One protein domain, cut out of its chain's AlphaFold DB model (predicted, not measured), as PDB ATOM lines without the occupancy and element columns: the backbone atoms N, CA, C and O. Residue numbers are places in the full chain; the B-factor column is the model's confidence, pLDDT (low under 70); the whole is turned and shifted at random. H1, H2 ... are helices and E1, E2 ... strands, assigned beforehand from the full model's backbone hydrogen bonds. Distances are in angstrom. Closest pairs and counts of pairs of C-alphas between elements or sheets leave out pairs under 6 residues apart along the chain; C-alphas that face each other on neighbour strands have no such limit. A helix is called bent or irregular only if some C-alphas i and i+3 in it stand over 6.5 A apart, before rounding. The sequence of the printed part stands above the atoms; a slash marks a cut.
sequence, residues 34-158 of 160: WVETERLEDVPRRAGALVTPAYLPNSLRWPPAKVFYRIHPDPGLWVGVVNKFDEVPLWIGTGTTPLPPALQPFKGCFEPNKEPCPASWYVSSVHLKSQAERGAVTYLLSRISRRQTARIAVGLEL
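AT A GLANCE: This is residues 34 to 158 of the 160 residues of an uncharacterized protein of Bdellovibrionales bacterium RIFOXYD1_FULL_55_31 (UniProt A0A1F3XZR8). A strongly twisted sheet of six antiparallel strands makes the middle layer, with helix H3 packed over one face near the E5 edge and the irregular helix H1 crossing the other face. Residues 49 to 56, part of a long stretch with no named element, run beside H3 over the same face. The 125 printed residues hold six named strands and three named helices, in the order E1 E2 E3 E4 H1 E5 H2 E6 H3; the sheet's order is E1 E2 E3 E4 E6 E5. The class is mixed, helices and strands, with under half of the residues, 62, in named elements. The whole is compact and rounded, with a radius of gyration of the C-alphas of 13.4 A and spans of 34 by 33 by 27 A.

HOW THE PARTS SIT: E1, residues 35 to 37, E2, residues 60 to 70, E3, residues 76 to 83, and E4, residues 90 to 93, form a meander, each strand the antiparallel neighbour of the one before. N 35 and O 69 are 2.8 A apart across E1 and E2, N 68 and O 78 are 2.8 A apart across E2 and E3, and N 79 and O 92 are 2.8 A apart across E3 and E4, within hydrogen-bond range. E6, residues 138 to 142, is the antiparallel neighbour of E4, with N 139 and O 93 at 2.7 A, and of the edge strand E5, residues 122 to 126, with N 126 and O 138 at 2.8 A. H1, residues 101 to 110, and H3, residues 146 to 157, lie on opposite faces, giving three layers, helices on both faces of a sheet. H1 has a height over the sheet of 9.3 A and runs across the strands, at 82 degrees to E4 on the local plane; its closest C-alphas to E5 are those of Cys 109 and Val 123, 6.6 A. E4, H1 and E5 form a split strand-helix-strand unit, two strands running the same way with E6 between them, and its crossover is right-handed. H3, at a height of 9.2 A, runs along the strands, at 22 degrees to E6 on the local plane; the closest C-alphas of H3 and E5 are those of Ala 153 and Val 126, 6.4 A. H2, residues 129 to 132, is not on the sheet and is close to H3 but not clearly touching, with Lys 129 and Glu 157 closest at 6.9 A between C-alphas. In H3 every O i to N i+4 pair is within hydrogen-bond range; in H1 it is 0 of 6, with 5 of 7 O i to N i+3 pairs within range, and H2 is too short for an O i to N i+4 pair.

IN THESE COORDINATES: E1 begins with C-alpha 35 at (357.293, 396.204, 290.230). E2 is 24.7 A long and bends by 61 degrees at residue 63; E3 is 23.5 A, E4 10.1 A, E5 13.8 A and E6 12.8 A. H1 is 15.1 A long and irregular, C-alphas 105 and 108 being 8.0 A apart. H3, 16.8 A long, ends with C-alpha 157 at (380.998, 385.251, 293.218).

THE WHOLE: The two C-alphas farthest apart are those of Phe 85 and Glu 133, 37.6 A. The printed part has no cut. The links from E1 to E2, 22 residues, and from H1 to E5, 11 residues, are long. The mean pLDDT of the printed part is 89.4; residues 112 to 114 and 132 to 135 are under 70.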
ATOM      1  N   TRP A  34     359.145 399.321 287.022       93.94
ATOM      2  CA  TRP A  34     359.495 398.585 288.233       93.94
ATOM      3  C   TRP A  34     358.257 398.104 288.975       93.94
ATOM      4  O   TRP A  34     357.345 398.884 289.240       93.94
ATOM      5  N   VAL A  35     358.282 396.836 289.363       94.31
ATOM      6  CA  VAL A  35     357.293 396.204 290.230       94.31
ATOM      7  C   VAL A  35     357.962 395.878 291.557       94.31
ATOM      8  O   VAL A  35     359.066 395.332 291.572       94.31
ATOM      9  N   GLU A  36     357.304 396.230 292.656       95.00
ATOM     10  CA  GLU A  36     357.703 395.831 294.006       95.00
ATOM     11  C   GLU A  36     357.001 394.523 294.382       95.00
ATOM     12  O   GLU A  36     355.812 394.348 294.110       95.00
ATOM     13  N   THR A  37     357.740 393.605 294.992       92.81
ATOM     14  CA  THR A  37     357.213 392.380 295.596       92.81
ATOM     15  C   THR A  37     357.873 392.138 296.952       92.81
ATOM     16  O   THR A  37     358.992 392.587 297.212       92.81
ATOM     17  N   GLU A  38     357.167 391.428 297.828       86.44
ATOM     18  CA  GLU A  38     357.644 391.046 299.160       86.44
ATOM     19  C   GLU A  38     358.452 389.740 299.136       86.44
ATOM     20  O   GLU A  38     359.156 389.431 300.097       86.44
ATOM     21  N   ARG A  39     358.362 388.957 298.051       88.81
ATOM     22  CA  ARG A  39     358.911 387.597 297.982       88.81
ATOM     23  C   ARG A  39     359.825 387.422 296.777       88.81
ATOM     24  O   ARG A  39     359.502 387.831 295.664       88.81
ATOM     25  N   LEU A  40     360.968 386.768 296.986       89.19
ATOM     26  CA  LEU A  40     361.928 386.497 295.908       89.19
ATOM     27  C   LEU A  40     361.380 385.493 294.891       89.19
ATOM     28  O   LEU A  40     361.680 385.601 293.704       89.19
ATOM     29  N   GLU A  41     360.566 384.545 295.343       90.50
ATOM     30  CA  GLU A  41     359.915 383.539 294.500       90.50
ATOM     31  C   GLU A  41     358.930 384.127 293.480       90.50
ATOM     32  O   GLU A  41     358.692 383.504 292.444       90.50
ATOM     33  N   ASP A  42     358.419 385.337 293.719       90.62
ATOM     34  CA  ASP A  42     357.505 386.017 292.799       90.62
ATOM     35  C   ASP A  42     358.247 386.711 291.644       90.62
ATOM     36  O   ASP A  42     357.625 387.160 290.678       90.62
ATOM     37  N   VAL A  43     359.582 386.798 291.711       90.25
ATOM     38  CA  VAL A  43     360.400 387.439 290.679       90.25
ATOM     39  C   VAL A  43     360.482 386.544 289.439       90.25
ATOM     40  O   VAL A  43     361.051 385.449 289.482       90.25
ATOM     41  N   PRO A  44     360.006 387.007 288.270       89.75
ATOM     42  CA  PRO A  44     360.110 386.232 287.043       89.75
ATOM     43  C   PRO A  44     361.572 386.086 286.610       89.75
ATOM     44  O   PRO A  44     362.295 387.079 286.539       89.75
ATOM     45  N   ARG A  45     361.992 384.889 286.168       86.44
ATOM     46  CA  ARG A  45     363.364 384.630 285.660       86.44
ATOM     47  C   ARG A  45     363.823 385.604 284.564       86.44
ATOM     48  O   ARG A  45     365.009 385.864 284.401       86.44
ATOM     49  N   ARG A  46     362.871 386.142 283.797       87.06
ATOM     50  CA  ARG A  46     363.102 387.137 282.737       87.06
ATOM     51  C   ARG A  46     363.517 388.522 283.250       87.06
ATOM     52  O   ARG A  46     364.024 389.302 282.458       87.06
ATOM     53  N   ALA A  47     363.320 388.831 284.534       87.19
ATOM     54  CA  ALA A  47     363.761 390.092 285.135       87.19
ATOM     55  C   ALA A  47     365.258 390.096 285.498       87.19
ATOM     56  O   ALA A  47     365.841 391.155 285.706       87.19
ATOM     57  N   GLY A  48     365.891 388.921 285.556       81.75
ATOM     58  CA  GLY A  48     367.299 388.770 285.909       81.75
ATOM     59  C   GLY A  48     367.553 387.498 286.710       81.75
ATOM     60  O   GLY A  48     366.623 386.789 287.096       81.75
ATOM     61  N   ALA A  49     368.830 387.202 286.955       77.25
ATOM     62  CA  ALA A  49     369.199 386.141 287.883       77.25
ATOM     63  C   ALA A  49     369.036 386.649 289.321       77.25
ATOM     64  O   ALA A  49     369.566 387.706 289.668       77.25
ATOM     65  N   LEU A  50     368.310 385.888 290.138       76.38
ATOM     66  CA  LEU A  50     368.290 386.066 291.585       76.38
ATOM     67  C   LEU A  50     369.698 385.785 292.111       76.38
ATOM     68  O   LEU A  50     370.282 384.759 291.770       76.38
ATOM     69  N   VAL A  51     370.247 386.705 292.900       77.62
ATOM     70  CA  VAL A  51     371.569 386.531 293.504       77.62
ATOM     71  C   VAL A  51     371.397 386.422 295.010       77.62
ATOM     72  O   VAL A  51     370.991 387.387 295.663       77.62
ATOM     73  N   THR A  52     371.701 385.245 295.550       87.50
ATOM     74  CA  THR A  52     371.669 384.985 296.990       87.50
ATOM     75  C   THR A  52     373.097 385.039 297.527       87.50
ATOM     76  O   THR A  52     373.941 384.264 297.085       87.50
ATOM     77  N   PRO A  53     373.426 385.944 298.464       88.25
ATOM     78  CA  PRO A  53     374.760 385.973 299.042       88.25
ATOM     79  C   PRO A  53     374.997 384.733 299.912       88.25
ATOM     80  O   PRO A  53     374.270 384.511 300.878       88.25
ATOM     81  N   ALA A  54     376.074 383.986 299.647       90.38
ATOM     82  CA  ALA A  54     376.487 382.862 300.500       90.38
ATOM     83  C   ALA A  54     376.902 383.301 301.920       90.38
ATOM     84  O   ALA A  54     376.942 382.501 302.854       90.38
ATOM     85  N   TYR A  55     377.222 384.586 302.094       91.88
ATOM     86  CA  TYR A  55     377.551 385.189 303.379       91.88
ATOM     87  C   TYR A  55     376.719 386.444 303.621       91.88
ATOM     88  O   TYR A  55     376.739 387.381 302.823       91.88
ATOM     89  N   LEU A  56     376.098 386.513 304.797       94.12
ATOM     90  CA  LEU A  56     375.462 387.716 305.305       94.12
ATOM     91  C   LEU A  56     375.825 387.902 306.790       94.12
ATOM     92  O   LEU A  56     375.762 386.940 307.555       94.12
ATOM     93  N   PRO A  57     376.241 389.100 307.239       93.81
ATOM     94  CA  PRO A  57     376.509 389.331 308.655       93.81
ATOM     95  C   PRO A  57     375.217 389.233 309.479       93.81
ATOM     96  O   PRO A  57     374.180 389.716 309.044       93.81
ATOM     97  N   ASN A  58     375.310 388.736 310.720       94.50
ATOM     98  CA  ASN A  58     374.167 388.552 311.637       94.50
ATOM     99  C   ASN A  58     373.348 389.829 311.918       94.50
ATOM    100  O   ASN A  58     372.242 389.761 312.445       94.50
ATOM    101  N   SER A  59     373.898 391.009 311.624       94.94
ATOM    102  CA  SER A  59     373.188 392.287 311.728       94.94
ATOM    103  C   SER A  59     372.153 392.506 310.622       94.94
ATOM    104  O   SER A  59     371.354 393.435 310.732       94.94
ATOM    105  N   LEU A  60     372.211 391.713 309.553       96.25
ATOM    106  CA  LEU A  60     371.328 391.757 308.397       96.25
ATOM    107  C   LEU A  60     370.486 390.481 308.341       96.25
ATOM    108  O   LEU A  60     370.918 389.422 308.796       96.25
ATOM    109  N   ARG A  61     369.284 390.589 307.781       94.12
ATOM    110  CA  ARG A  61     368.330 389.481 307.687       94.12
ATOM    111  C   ARG A  61     368.070 389.113 306.233       94.12
ATOM    112  O   ARG A  61     367.905 389.992 305.391       94.12
ATOM    113  N   TRP A  62     368.023 387.809 305.984       91.94
ATOM    114  CA  TRP A  62     367.560 387.199 304.742       91.94
ATOM    115  C   TRP A  62     366.356 386.300 305.066       91.94
ATOM    116  O   TRP A  62     366.401 385.652 306.117       91.94
ATOM    117  N   PRO A  63     365.303 386.220 304.230       91.94
ATOM    118  CA  PRO A  63     365.113 386.841 302.908       91.94
ATOM    119  C   PRO A  63     365.074 388.384 302.927       91.94
ATOM    120  O   PRO A  63     364.875 388.976 303.990       91.94
ATOM    121  N   PRO A  64     365.326 389.054 301.784       92.88
ATOM    122  CA  PRO A  64     365.271 390.508 301.690       92.88
ATOM    123  C   PRO A  64     363.834 390.998 301.885       92.88
ATOM    124  O   PRO A  64     362.891 390.349 301.448       92.88
ATOM    125  N   ALA A  65     363.673 392.163 302.511       91.75
ATOM    126  CA  ALA A  65     362.349 392.723 302.790       91.75
ATOM    127  C   ALA A  65     361.788 393.545 301.623       91.75
ATOM    128  O   ALA A  65     360.595 393.824 301.584       91.75
ATOM    129  N   LYS A  66     362.653 393.986 300.702       93.69
ATOM    130  CA  LYS A  66     362.253 394.757 299.523       93.69
ATOM    131  C   LYS A  66     362.810 394.111 298.279       93.69
ATOM    132  O   LYS A  66     364.023 393.918 298.191       93.69
ATOM    133  N   VAL A  67     361.958 393.827 297.307       95.38
ATOM    134  CA  VAL A  67     362.376 393.269 296.026       95.38
ATOM    135  C   VAL A  67     361.733 394.087 294.920       95.38
ATOM    136  O   VAL A  67     360.516 394.178 294.827       95.38
ATOM    137  N   PHE A  68     362.559 394.691 294.073       95.56
ATOM    138  CA  PHE A  68     362.115 395.406 292.885       95.56
ATOM    139  C   PHE A  68     362.596 394.664 291.658       95.56
ATOM    140  O   PHE A  68     363.793 394.407 291.522       95.56
ATOM    141  N   TYR A  69     361.689 394.373 290.736       94.56
ATOM    142  CA  TYR A  69     362.044 393.769 289.465       94.56
ATOM    143  C   TYR A  69     361.442 394.545 288.300       94.56
ATOM    144  O   TYR A  69     360.416 395.215 288.424       94.56
ATOM    145  N   ARG A  70     362.091 394.448 287.146       92.94
ATOM    146  CA  ARG A  70     361.611 395.007 285.890       92.94
ATOM    147  C   ARG A  70     361.891 394.024 284.773       92.94
ATOM    148  O   ARG A  70     362.940 393.393 284.748       92.94
ATOM    149  N   ILE A  71     360.936 393.891 283.860       90.31
ATOM    150  CA  ILE A  71     361.048 393.013 282.687       90.31
ATOM    151  C   ILE A  71     361.215 393.848 281.419       90.31
ATOM    152  O   ILE A  71     362.029 393.513 280.567       90.31
ATOM    153  N   HIS A  72     360.459 394.946 281.322       85.00
ATOM    154  CA  HIS A  72     360.491 395.883 280.205       85.00
ATOM    155  C   HIS A  72     360.688 397.328 280.700       85.00
ATOM    156  O   HIS A  72     360.172 397.673 281.769       85.00
ATOM    157  N   PRO A  73     361.374 398.198 279.934       85.94
ATOM    158  CA  PRO A  73     362.020 397.906 278.648       85.94
ATOM    159  C   PRO A  73     363.274 397.034 278.801       85.94
ATOM    160  O   PRO A  73     363.418 396.075 278.051       85.94
ATOM    161  N   ASP A  74     364.075 397.281 279.842       88.25
ATOM    162  CA  ASP A  74     365.282 396.507 280.141       88.25
ATOM    163  C   ASP A  74     365.126 395.724 281.449       88.25
ATOM    164  O   ASP A  74     364.730 396.326 282.462       88.25
ATOM    165  N   PRO A  75     365.470 394.425 281.468       89.94
ATOM    166  CA  PRO A  75     365.461 393.622 282.678       89.94
ATOM    167  C   PRO A  75     366.323 394.206 283.802       89.94
ATOM    168  O   PRO A  75     367.430 394.708 283.584       89.94
ATOM    169  N   GLY A  76     365.819 394.122 285.026       92.06
ATOM    170  CA  GLY A  76     366.571 394.508 286.207       92.06
ATOM    171  C   GLY A  76     365.991 393.929 287.485       92.06
ATOM    172  O   GLY A  76     364.793 393.656 287.579       92.06
ATOM    173  N   LEU A  77     366.859 393.777 288.480       93.44
ATOM    174  CA  LEU A  77     366.511 393.283 289.805       93.44
ATOM    175  C   LEU A  77     367.283 394.074 290.858       93.44
ATOM    176  O   LEU A  77     368.482 394.307 290.706       93.44
ATOM    177  N   TRP A  78     366.589 394.455 291.922       94.81
ATOM    178  CA  TRP A  78     367.146 395.060 293.123       94.81
ATOM    179  C   TRP A  78     366.534 394.407 294.355       94.81
ATOM    180  O   TRP A  78     365.315 394.329 294.477       94.81
ATOM    181  N   VAL A  79     367.377 393.987 295.292       95.56
ATOM    182  CA  VAL A  79     366.958 393.438 296.582       95.56
ATOM    183  C   VAL A  79     367.504 394.299 297.715       95.56
ATOM    184  O   VAL A  79     368.687 394.643 297.741       95.56
ATOM    185  N   GLY A  80     366.628 394.682 298.637       95.69
ATOM    186  CA  GLY A  80     366.925 395.456 299.833       95.69
ATOM    187  C   GLY A  80     366.999 394.544 301.050       95.69
ATOM    188  O   GLY A  80     365.988 393.995 301.497       95.69
ATOM    189  N   VAL A  81     368.200 394.397 301.598       95.44
ATOM    190  CA  VAL A  81     368.466 393.582 302.783       95.44
ATOM    191  C   VAL A  81     368.352 394.464 304.019       95.44
ATOM    192  O   VAL A  81     369.037 395.484 304.117       95.44
ATOM    193  N   VAL A  82     367.496 394.074 304.964       95.94
ATOM    194  CA  VAL A  82     367.208 394.870 306.164       95.94
ATOM    195  C   VAL A  82     368.069 394.486 307.359       95.94
ATOM    196  O   VAL A  82     368.534 393.352 307.478       95.94
ATOM    197  N   ASN A  83     368.257 395.432 308.277       95.88
ATOM    198  CA  ASN A  83     368.827 395.174 309.597       95.88
ATOM    199  C   ASN A  83     367.742 394.759 310.615       95.88
ATOM    200  O   ASN A  83     366.583 394.530 310.264       95.88
ATOM    201  N   LYS A  84     368.121 394.655 311.895       92.69
ATOM    202  CA  LYS A  84     367.214 394.356 313.024       92.69
ATOM    203  C   LYS A  84     366.204 395.465 313.363       92.69
ATOM    204  O   LYS A  84     365.356 395.249 314.216       92.69
ATOM    205  N   PHE A  85     366.335 396.634 312.742       94.12
ATOM    206  CA  PHE A  85     365.475 397.806 312.926       94.12
ATOM    207  C   PHE A  85     364.621 398.091 311.678       94.12
ATOM    208  O   PHE A  85     364.161 399.211 311.498       94.12
ATOM    209  N   ASP A  86     364.476 397.106 310.782       93.62
ATOM    210  CA  ASP A  86     363.730 397.211 309.515       93.62
ATOM    211  C   ASP A  86     364.231 398.292 308.540       93.62
ATOM    212  O   ASP A  86     363.593 398.603 307.536       93.62
ATOM    213  N   GLU A  87     365.430 398.824 308.764       95.00
ATOM    214  CA  GLU A  87     366.062 399.732 307.815       95.00
ATOM    215  C   GLU A  87     366.814 398.934 306.750       95.00
ATOM    216  O   GLU A  87     367.373 397.882 307.056       95.00
ATOM    217  N   VAL A  88     366.920 399.463 305.526       96.00
ATOM    218  CA  VAL A  88     367.678 398.842 304.424       96.00
ATOM    219  C   VAL A  88     369.080 399.458 304.346       96.00
ATOM    220  O   VAL A  88     369.241 400.506 303.725       96.00
ATOM    221  N   PRO A  89     370.119 398.891 304.988       96.69
ATOM    222  CA  PRO A  89     371.485 399.393 304.857       96.69
ATOM    223  C   PRO A  89     372.256 398.817 303.664       96.69
ATOM    224  O   PRO A  89     373.405 399.210 303.459       96.69
ATOM    225  N   LEU A  90     371.669 397.873 302.925       96.62
ATOM    226  CA  LEU A  90     372.301 397.206 301.795       96.62
ATOM    227  C   LEU A  90     371.275 396.930 300.695       96.62
ATOM    228  O   LEU A  90     370.267 396.265 300.928       96.62
ATOM    229  N   TRP A  91     371.589 397.390 299.493       96.50
ATOM    230  CA  TRP A  91     370.905 397.053 298.255       96.50
ATOM    231  C   TRP A  91     371.845 396.260 297.353       96.50
ATOM    232  O   TRP A  91     373.013 396.629 297.217       96.50
ATOM    233  N   ILE A  92     371.338 395.203 296.723       94.81
ATOM    234  CA  ILE A  92     372.076 394.369 295.764       94.81
ATOM    235  C   ILE A  92     371.268 394.324 294.464       94.81
ATOM    236  O   ILE A  92     370.075 394.030 294.513       94.81
ATOM    237  N   GLY A  93     371.864 394.627 293.311       93.88
ATOM    238  CA  GLY A  93     371.108 394.633 292.054       93.88
ATOM    239  C   GLY A  93     371.891 395.011 290.803       93.88
ATOM    240  O   GLY A  93     373.096 395.212 290.853       93.88
ATOM    241  N   THR A  94     371.211 395.103 289.662       88.69
ATOM    242  CA  THR A  94     371.845 395.175 288.326       88.69
ATOM    243  C   THR A  94     372.191 396.585 287.836       88.69
ATOM    244  O   THR A  94     372.697 396.739 286.729       88.69
ATOM    245  N   GLY A  95     371.901 397.641 288.607       84.81
ATOM    246  CA  GLY A  95     372.196 399.024 288.193       84.81
ATOM    247  C   GLY A  95     371.376 399.540 287.001       84.81
ATOM    248  O   GLY A  95     371.617 400.653 286.543       84.81
ATOM    249  N   THR A  96     370.406 398.765 286.502       88.19
ATOM    250  CA  THR A  96     369.636 399.100 285.298       88.19
ATOM    251  C   THR A  96     368.862 400.409 285.482       88.19
ATOM    252  O   THR A  96     368.129 400.573 286.461       88.19
ATOM    253  N   THR A  97     368.992 401.339 284.532       87.31
ATOM    254  CA  THR A  97     368.310 402.641 284.553       87.31
ATOM    255  C   THR A  97     366.995 402.612 283.758       87.31
ATOM    256  O   THR A  97     366.855 401.814 282.836       87.31
ATOM    257  N   PRO A  98     365.983 403.435 284.103       90.50
ATOM    258  CA  PRO A  98     365.873 404.200 285.350       90.50
ATOM    259  C   PRO A  98     365.856 403.281 286.576       90.50
ATOM    260  O   PRO A  98     365.406 402.146 286.463       90.50
ATOM    261  N   LEU A  99     366.324 403.765 287.729       92.75
ATOM    262  CA  LEU A  99     366.290 403.030 289.001       92.75
ATOM    263  C   LEU A  99     364.851 402.912 289.548       92.75
ATOM    264  O   LEU A  99     363.991 403.719 289.175       92.75
ATOM    265  N   PRO A 100     364.544 401.947 290.433       94.31
ATOM    266  CA  PRO A 100     363.250 401.930 291.113       94.31
ATOM    267  C   PRO A 100     363.114 403.151 292.041       94.31
ATOM    268  O   PRO A 100     364.133 403.708 292.460       94.31
ATOM    269  N   PRO A 101     361.884 403.569 292.401       92.81
ATOM    270  CA  PRO A 101     361.645 404.783 293.190       92.81
ATOM    271  C   PRO A 101     362.494 404.887 294.466       92.81
ATOM    272  O   PRO A 101     363.073 405.936 294.736       92.81
ATOM    273  N   ALA A 102     362.659 403.781 295.198       94.12
ATOM    274  CA  ALA A 102     363.457 403.729 296.427       94.12
ATOM    275  C   ALA A 102     364.958 404.016 296.219       94.12
ATOM    276  O   ALA A 102     365.650 404.399 297.160       94.12
ATOM    277  N   LEU A 103     365.462 403.826 294.997       95.31
ATOM    278  CA  LEU A 103     366.872 403.971 294.640       95.31
ATOM    279  C   LEU A 103     367.168 405.259 293.854       95.31
ATOM    280  O   LEU A 103     368.335 405.575 293.629       95.31
ATOM    281  N   GLN A 104     366.143 406.033 293.480       93.00
ATOM    282  CA  GLN A 104     366.298 407.306 292.762       93.00
ATOM    283  C   GLN A 104     367.270 408.296 293.433       93.00
ATOM    284  O   GLN A 104     368.090 408.866 292.712       93.00
ATOM    285  N   PRO A 105     367.294 408.453 294.776       93.19
ATOM    286  CA  PRO A 105     368.254 409.342 295.443       93.19
ATOM    287  C   PRO A 105     369.728 408.953 295.255       93.19
ATOM    288  O   PRO A 105     370.614 409.738 295.575       93.19
ATOM    289  N   PHE A 106     370.004 407.743 294.763       93.25
ATOM    290  CA  PHE A 106     371.352 407.209 294.571       93.25
ATOM    291  C   PHE A 106     371.766 407.160 293.100       93.25
ATOM    292  O   PHE A 106     372.806 406.584 292.795       93.25
ATOM    293  N   LYS A 107     370.983 407.731 292.173       90.88
ATOM    294  CA  LYS A 107     371.244 407.649 290.726       90.88
ATOM    295  C   LYS A 107     372.692 408.004 290.357       90.88
ATOM    296  O   LYS A 107     373.349 407.215 289.683       90.88
ATOM    297  N   GLY A 108     373.211 409.113 290.883       88.31
ATOM    298  CA  GLY A 108     374.572 409.579 290.611       88.31
ATOM    299  C   GLY A 108     375.695 408.667 291.133       88.31
ATOM    300  O   GLY A 108     376.814 408.728 290.628       88.31
ATOM    301  N   CYS A 109     375.408 407.754 292.074       89.12
ATOM    302  CA  CYS A 109     376.392 406.806 292.613       89.12
ATOM    303  C   CYS A 109     376.877 405.762 291.598       89.12
ATOM    304  O   CYS A 109     377.945 405.171 291.784       89.12
ATOM    305  N   PHE A 110     376.057 405.460 290.589       87.38
ATOM    306  CA  PHE A 110     376.298 404.365 289.646       87.38
ATOM    307  C   PHE A 110     376.952 404.838 288.340       87.38
ATOM    308  O   PHE A 110     377.408 404.010 287.555       87.38
ATOM    309  N   GLU A 111     377.013 406.150 288.106       81.75
ATOM    310  CA  GLU A 111     377.477 406.737 286.848       81.75
ATOM    311  C   GLU A 111     379.019 406.863 286.790       81.75
ATOM    312  O   GLU A 111     379.670 406.989 287.829       81.75
ATOM    313  N   PRO A 112     379.645 406.858 285.595       66.38
ATOM    314  CA  PRO A 112     381.106 406.920 285.441       66.38
ATOM    315  C   PRO A 112     381.749 408.178 286.042       66.38
ATOM    316  O   PRO A 112     382.841 408.102 286.598       66.38
ATOM    317  N   ASN A 113     381.042 409.312 285.981       65.19
ATOM    318  CA  ASN A 113     381.477 410.595 286.543       65.19
ATOM    319  C   ASN A 113     381.133 410.755 288.037       65.19
ATOM    320  O   ASN A 113     381.274 411.856 288.557       65.19
ATOM    321  N   LYS A 114     380.685 409.665 288.689       67.56
ATOM    322  CA  LYS A 114     380.341 409.497 290.111       67.56
ATOM    323  C   LYS A 114     380.091 410.806 290.850       67.56
ATOM    324  O   LYS A 114     380.995 411.361 291.478       67.56
ATOM    325  N   GLU A 115     378.834 411.233 290.861       81.62
ATOM    326  CA  GLU A 115     378.419 412.156 291.907       81.62
ATOM    327  C   GLU A 115     378.643 411.484 293.274       81.62
ATOM    328  O   GLU A 115     378.519 410.256 293.402       81.62
ATOM    329  N   PRO A 116     379.014 412.256 294.309       82.88
ATOM    330  CA  PRO A 116     379.195 411.694 295.631       82.88
ATOM    331  C   PRO A 116     377.892 411.045 296.096       82.88
ATOM    332  O   PRO A 116     376.825 411.657 296.066       82.88
ATOM    333  N   CYS A 117     377.989 409.798 296.557       90.25
ATOM    334  CA  CYS A 117     376.857 409.144 297.190       90.25
ATOM    335  C   CYS A 117     376.373 409.936 298.411       90.25
ATOM    336  O   CYS A 117     377.186 410.601 299.066       90.25
ATOM    337  N   PRO A 118     375.079 409.823 298.769       91.62
ATOM    338  CA  PRO A 118     374.563 410.376 300.011       91.62
ATOM    339  C   PRO A 118     375.436 409.991 301.208       91.62
ATOM    340  O   PRO A 118     376.058 408.925 301.222       91.62
ATOM    341  N   ALA A 119     375.473 410.847 302.231       89.81
ATOM    342  CA  ALA A 119     376.340 410.653 303.389       89.81
ATOM    343  C   ALA A 119     376.215 409.229 303.961       89.81
ATOM    344  O   ALA A 119     375.110 408.706 304.099       89.81
ATOM    345  N   SER A 120     377.355 408.614 304.299       92.38
ATOM    346  CA  SER A 120     377.514 407.218 304.765       92.38
ATOM    347  C   SER A 120     377.260 406.104 303.739       92.38
ATOM    348  O   SER A 120     377.585 404.952 304.027       92.38
ATOM    349  N   TRP A 121     376.759 406.420 302.544       95.94
ATOM    350  CA  TRP A 121     376.567 405.444 301.475       95.94
ATOM    351  C   TRP A 121     377.772 405.360 300.545       95.94
ATOM    352  O   TRP A 121     378.474 406.336 300.282       95.94
ATOM    353  N   TYR A 122     377.998 404.170 300.008       94.69
ATOM    354  CA  TYR A 122     378.951 403.925 298.938       94.69
ATOM    355  C   TYR A 122     378.478 402.768 298.064       94.69
ATOM    356  O   TYR A 122     377.660 401.943 298.474       94.69
ATOM    357  N   VAL A 123     379.039 402.697 296.861       94.19
ATOM    358  CA  VAL A 123     378.789 401.613 295.913       94.19
ATOM    359  C   VAL A 123     380.060 400.803 295.703       94.19
ATOM    360  O   VAL A 123     381.153 401.355 295.552       94.19
ATOM    361  N   SER A 124     379.904 399.487 295.676       93.12
ATOM    362  CA  SER A 124     380.868 398.541 295.112       93.12
ATOM    363  C   SER A 124     380.185 397.720 294.025       93.12
ATOM    364  O   SER A 124     378.971 397.553 294.059       93.12
ATOM    365  N   SER A 125     380.946 397.191 293.078       91.31
ATOM    366  CA  SER A 125     380.428 396.355 291.998       91.31
ATOM    367  C   SER A 125     381.204 395.048 291.918       91.31
ATOM    368  O   SER A 125     382.403 395.028 292.193       91.31
ATOM    369  N   VAL A 126     380.519 393.982 291.520       90.75
ATOM    370  CA  VAL A 126     381.090 392.660 291.260       90.75
ATOM    371  C   VAL A 126     380.627 392.152 289.900       90.75
ATOM    372  O   VAL A 126     379.498 392.409 289.469       90.75
ATOM    373  N   HIS A 127     381.508 391.418 289.229       87.94
ATOM    374  CA  HIS A 127     381.204 390.745 287.973       87.94
ATOM    375  C   HIS A 127     380.945 389.274 288.272       87.94
ATOM    376  O   HIS A 127     381.872 388.489 288.462       87.94
ATOM    377  N   LEU A 128     379.671 388.898 288.342       83.88
ATOM    378  CA  LEU A 128     379.296 387.516 288.615       83.88
ATOM    379  C   LEU A 128     379.549 386.670 287.374       83.88
ATOM    380  O   LEU A 128     379.110 387.040 286.289       83.88
ATOM    381  N   LYS A 129     380.185 385.504 287.522       78.25
ATOM    382  CA  LYS A 129     380.442 384.596 286.389       78.25
ATOM    383  C   LYS A 129     379.158 384.213 285.648       78.25
ATOM    384  O   LYS A 129     379.133 384.246 284.425       78.25
ATOM    385  N   SER A 130     378.079 383.949 286.387       73.00
ATOM    386  CA  SER A 130     376.751 383.631 285.838       73.00
ATOM    387  C   SER A 130     376.121 384.773 285.027       73.00
ATOM    388  O   SER A 130     375.223 384.541 284.220       73.00
ATOM    389  N   GLN A 131     376.580 386.008 285.232       73.06
ATOM    390  CA  GLN A 131     376.106 387.207 284.539       73.06
ATOM    391  C   GLN A 131     377.141 387.789 283.563       73.06
ATOM    392  O   GLN A 131     376.784 388.615 282.720       73.06
ATOM    393  N   ALA A 132     378.398 387.342 283.637       64.44
ATOM    394  CA  ALA A 132     379.517 387.842 282.847       64.44
ATOM    395  C   ALA A 132     379.309 387.610 281.347       64.44
ATOM    396  O   ALA A 132     379.621 388.487 280.548       64.44
ATOM    397  N   GLU A 133     378.689 386.489 280.964       63.47
ATOM    398  CA  GLU A 133     378.322 386.202 279.569       63.47
ATOM    399  C   GLU A 133     377.320 387.214 278.990       63.47
ATOM    400  O   GLU A 133     377.250 387.403 277.779       63.47
ATOM    401  N   ARG A 134     376.560 387.899 279.853       68.50
ATOM    402  CA  ARG A 134     375.607 388.952 279.474       68.50
ATOM    403  C   ARG A 134     376.167 390.360 279.688       68.50
ATOM    404  O   ARG A 134     375.432 391.328 279.523       68.50
ATOM    405  N   GLY A 135     377.430 390.479 280.109       69.25
ATOM    406  CA  GLY A 135     378.054 391.752 280.469       69.25
ATOM    407  C   GLY A 135     377.394 392.462 281.658       69.25
ATOM    408  O   GLY A 135     377.630 393.651 281.861       69.25
ATOM    409  N   ALA A 136     376.554 391.768 282.433       79.12
ATOM    410  CA  ALA A 136     375.808 392.382 283.523       79.12
ATOM    411  C   ALA A 136     376.678 392.516 284.784       79.12
ATOM    412  O   ALA A 136     377.427 391.611 285.158       79.12
ATOM    413  N   VAL A 137     376.570 393.677 285.430       88.25
ATOM    414  CA  VAL A 137     377.297 394.031 286.652       88.25
ATOM    415  C   VAL A 137     376.323 394.010 287.819       88.25
ATOM    416  O   VAL A 137     375.247 394.604 287.743       88.25
ATOM    417  N   THR A 138     376.705 393.354 288.913       91.56
ATOM    418  CA  THR A 138     375.947 393.428 290.164       91.56
ATOM    419  C   THR A 138     376.561 394.496 291.058       91.56
ATOM    420  O   THR A 138     377.743 394.462 291.393       91.56
ATOM    421  N   TYR A 139     375.747 395.458 291.459       93.94
ATOM    422  CA  TYR A 139     376.097 396.543 292.352       93.94
ATOM    423  C   TYR A 139     375.628 396.241 293.770       93.94
ATOM    424  O   TYR A 139     374.523 395.749 293.987       93.94
ATOM    425  N   LEU A 140     376.468 396.599 294.735       95.56
ATOM    426  CA  LEU A 140     376.157 396.640 296.151       95.56
ATOM    427  C   LEU A 140     376.192 398.108 296.580       95.56
ATOM    428  O   LEU A 140     377.268 398.702 296.684       95.56
ATOM    429  N   LEU A 141     375.022 398.690 296.822       96.38
ATOM    430  CA  LEU A 141     374.882 400.014 297.420       96.38
ATOM    431  C   LEU A 141     374.699 399.829 298.928       96.38
ATOM    432  O   LEU A 141     373.769 399.158 299.371       96.38
ATOM    433  N   SER A 142     375.601 400.392 299.721       96.62
ATOM    434  CA  SER A 142     375.769 400.005 301.117       96.62
ATOM    435  C   SER A 142     376.105 401.186 302.020       96.62
ATOM    436  O   SER A 142     376.887 402.055 301.643       96.62
ATOM    437  N   ARG A 143     375.587 401.143 303.252       96.00
ATOM    438  CA  ARG A 143     376.051 401.951 304.397       96.00
ATOM    439  C   ARG A 143     376.599 401.111 305.560       96.00
ATOM    440  O   ARG A 143     376.859 401.638 306.638       96.00
ATOM    441  N   ILE A 144     376.752 399.793 305.372       96.12
ATOM    442  CA  ILE A 144     377.477 398.928 306.322       96.12
ATOM    443  C   ILE A 144     378.995 399.123 306.183       96.12
ATOM    444  O   ILE A 144     379.457 399.951 305.407       96.12
ATOM    445  N   SER A 145     379.809 398.386 306.945       95.69
ATOM    446  CA  SER A 145     381.267 398.522 306.837       95.69
ATOM    447  C   SER A 145     381.797 397.982 305.501       95.69
ATOM    448  O   SER A 145     381.392 396.910 305.043       95.69
ATOM    449  N   ARG A 146     382.799 398.659 304.918       95.06
ATOM    450  CA  ARG A 146     383.449 398.228 303.662       95.06
ATOM    451  C   ARG A 146     383.971 396.793 303.726       95.06
ATOM    452  O   ARG A 146     383.853 396.053 302.755       95.06
ATOM    453  N   ARG A 147     384.487 396.374 304.887       95.62
ATOM    454  CA  ARG A 147     384.960 395.001 305.121       95.62
ATOM    455  C   ARG A 147     383.830 393.975 305.015       95.62
ATOM    456  O   ARG A 147     384.046 392.902 304.463       95.62
ATOM    457  N   GLN A 148     382.644 394.282 305.540       96.19
ATOM    458  CA  GLN A 148     381.485 393.396 305.412       96.19
ATOM    459  C   GLN A 148     380.965 393.372 303.975       96.19
ATOM    460  O   GLN A 148     380.739 392.285 303.457       96.19
ATOM    461  N   THR A 149     380.852 394.521 303.302       95.88
ATOM    462  CA  THR A 149     380.440 394.555 301.886       95.88
ATOM    463  C   THR A 149     381.385 393.760 300.996       95.88
ATOM    464  O   THR A 149     380.913 393.010 300.156       95.88
ATOM    465  N   ALA A 150     382.700 393.847 301.219       94.25
ATOM    466  CA  ALA A 150     383.676 393.047 300.481       94.25
ATOM    467  C   ALA A 150     383.477 391.535 300.693       94.25
ATOM    468  O   ALA A 150     383.581 390.761 299.750       94.25
ATOM    469  N   ARG A 151     383.141 391.099 301.914       94.88
ATOM    470  CA  ARG A 151     382.829 389.683 302.184       94.88
ATOM    471  C   ARG A 151     381.543 389.228 301.501       94.88
ATOM    472  O   ARG A 151     381.500 388.110 301.005       94.88
ATOM    473  N   ILE A 152     380.518 390.081 301.473       94.62
ATOM    474  CA  ILE A 152     379.268 389.801 300.756       94.62
ATOM    475  C   ILE A 152     379.556 389.698 299.257       94.62
ATOM    476  O   ILE A 152     379.163 388.718 298.647       94.62
ATOM    477  N   ALA A 153     380.302 390.653 298.696       92.62
ATOM    478  CA  ALA A 153     380.751 390.648 297.306       92.62
ATOM    479  C   ALA A 153     381.436 389.326 296.922       92.62
ATOM    480  O   ALA A 153     381.005 388.680 295.974       92.62
ATOM    481  N   VAL A 154     382.413 388.871 297.714       91.44
ATOM    482  CA  VAL A 154     383.059 387.559 297.517       91.44
ATOM    483  C   VAL A 154     382.046 386.413 297.607       91.44
ATOM    484  O   VAL A 154     382.081 385.496 296.796       91.44
ATOM    485  N   GLY A 155     381.117 386.469 298.563       88.56
ATOM    486  CA  GLY A 155     380.061 385.467 298.713       88.56
ATOM    487  C   GLY A 155     379.056 385.415 297.557       88.56
ATOM    488  O   GLY A 155     378.381 384.402 297.424       88.56
ATOM    489  N   LEU A 156     378.948 386.465 296.735       88.69
ATOM    490  CA  LEU A 156     378.122 386.467 295.520       88.69
ATOM    491  C   LEU A 156     378.850 385.815 294.329       88.69
ATOM    492  O   LEU A 156     378.198 385.336 293.409       88.69
ATOM    493  N   GLU A 157     380.187 385.808 294.316       84.25
ATOM    494  CA  GLU A 157     380.998 385.251 293.218       84.25
ATOM    495  C   GLU A 157     381.140 383.722 293.269       84.25
ATOM    496  O   GLU A 157     381.575 383.106 292.289       84.25
ATOM    497  N   LEU A 158     380.806 383.111 294.408       71.38
ATOM    498  CA  LEU A 158     380.863 381.665 294.584       71.38
ATOM    499  C   LEU A 158     379.735 380.994 293.780       71.38
ATOM    500  O   LEU A 158     378.602 381.469 293.826       71.38
TER     501      LEU A 158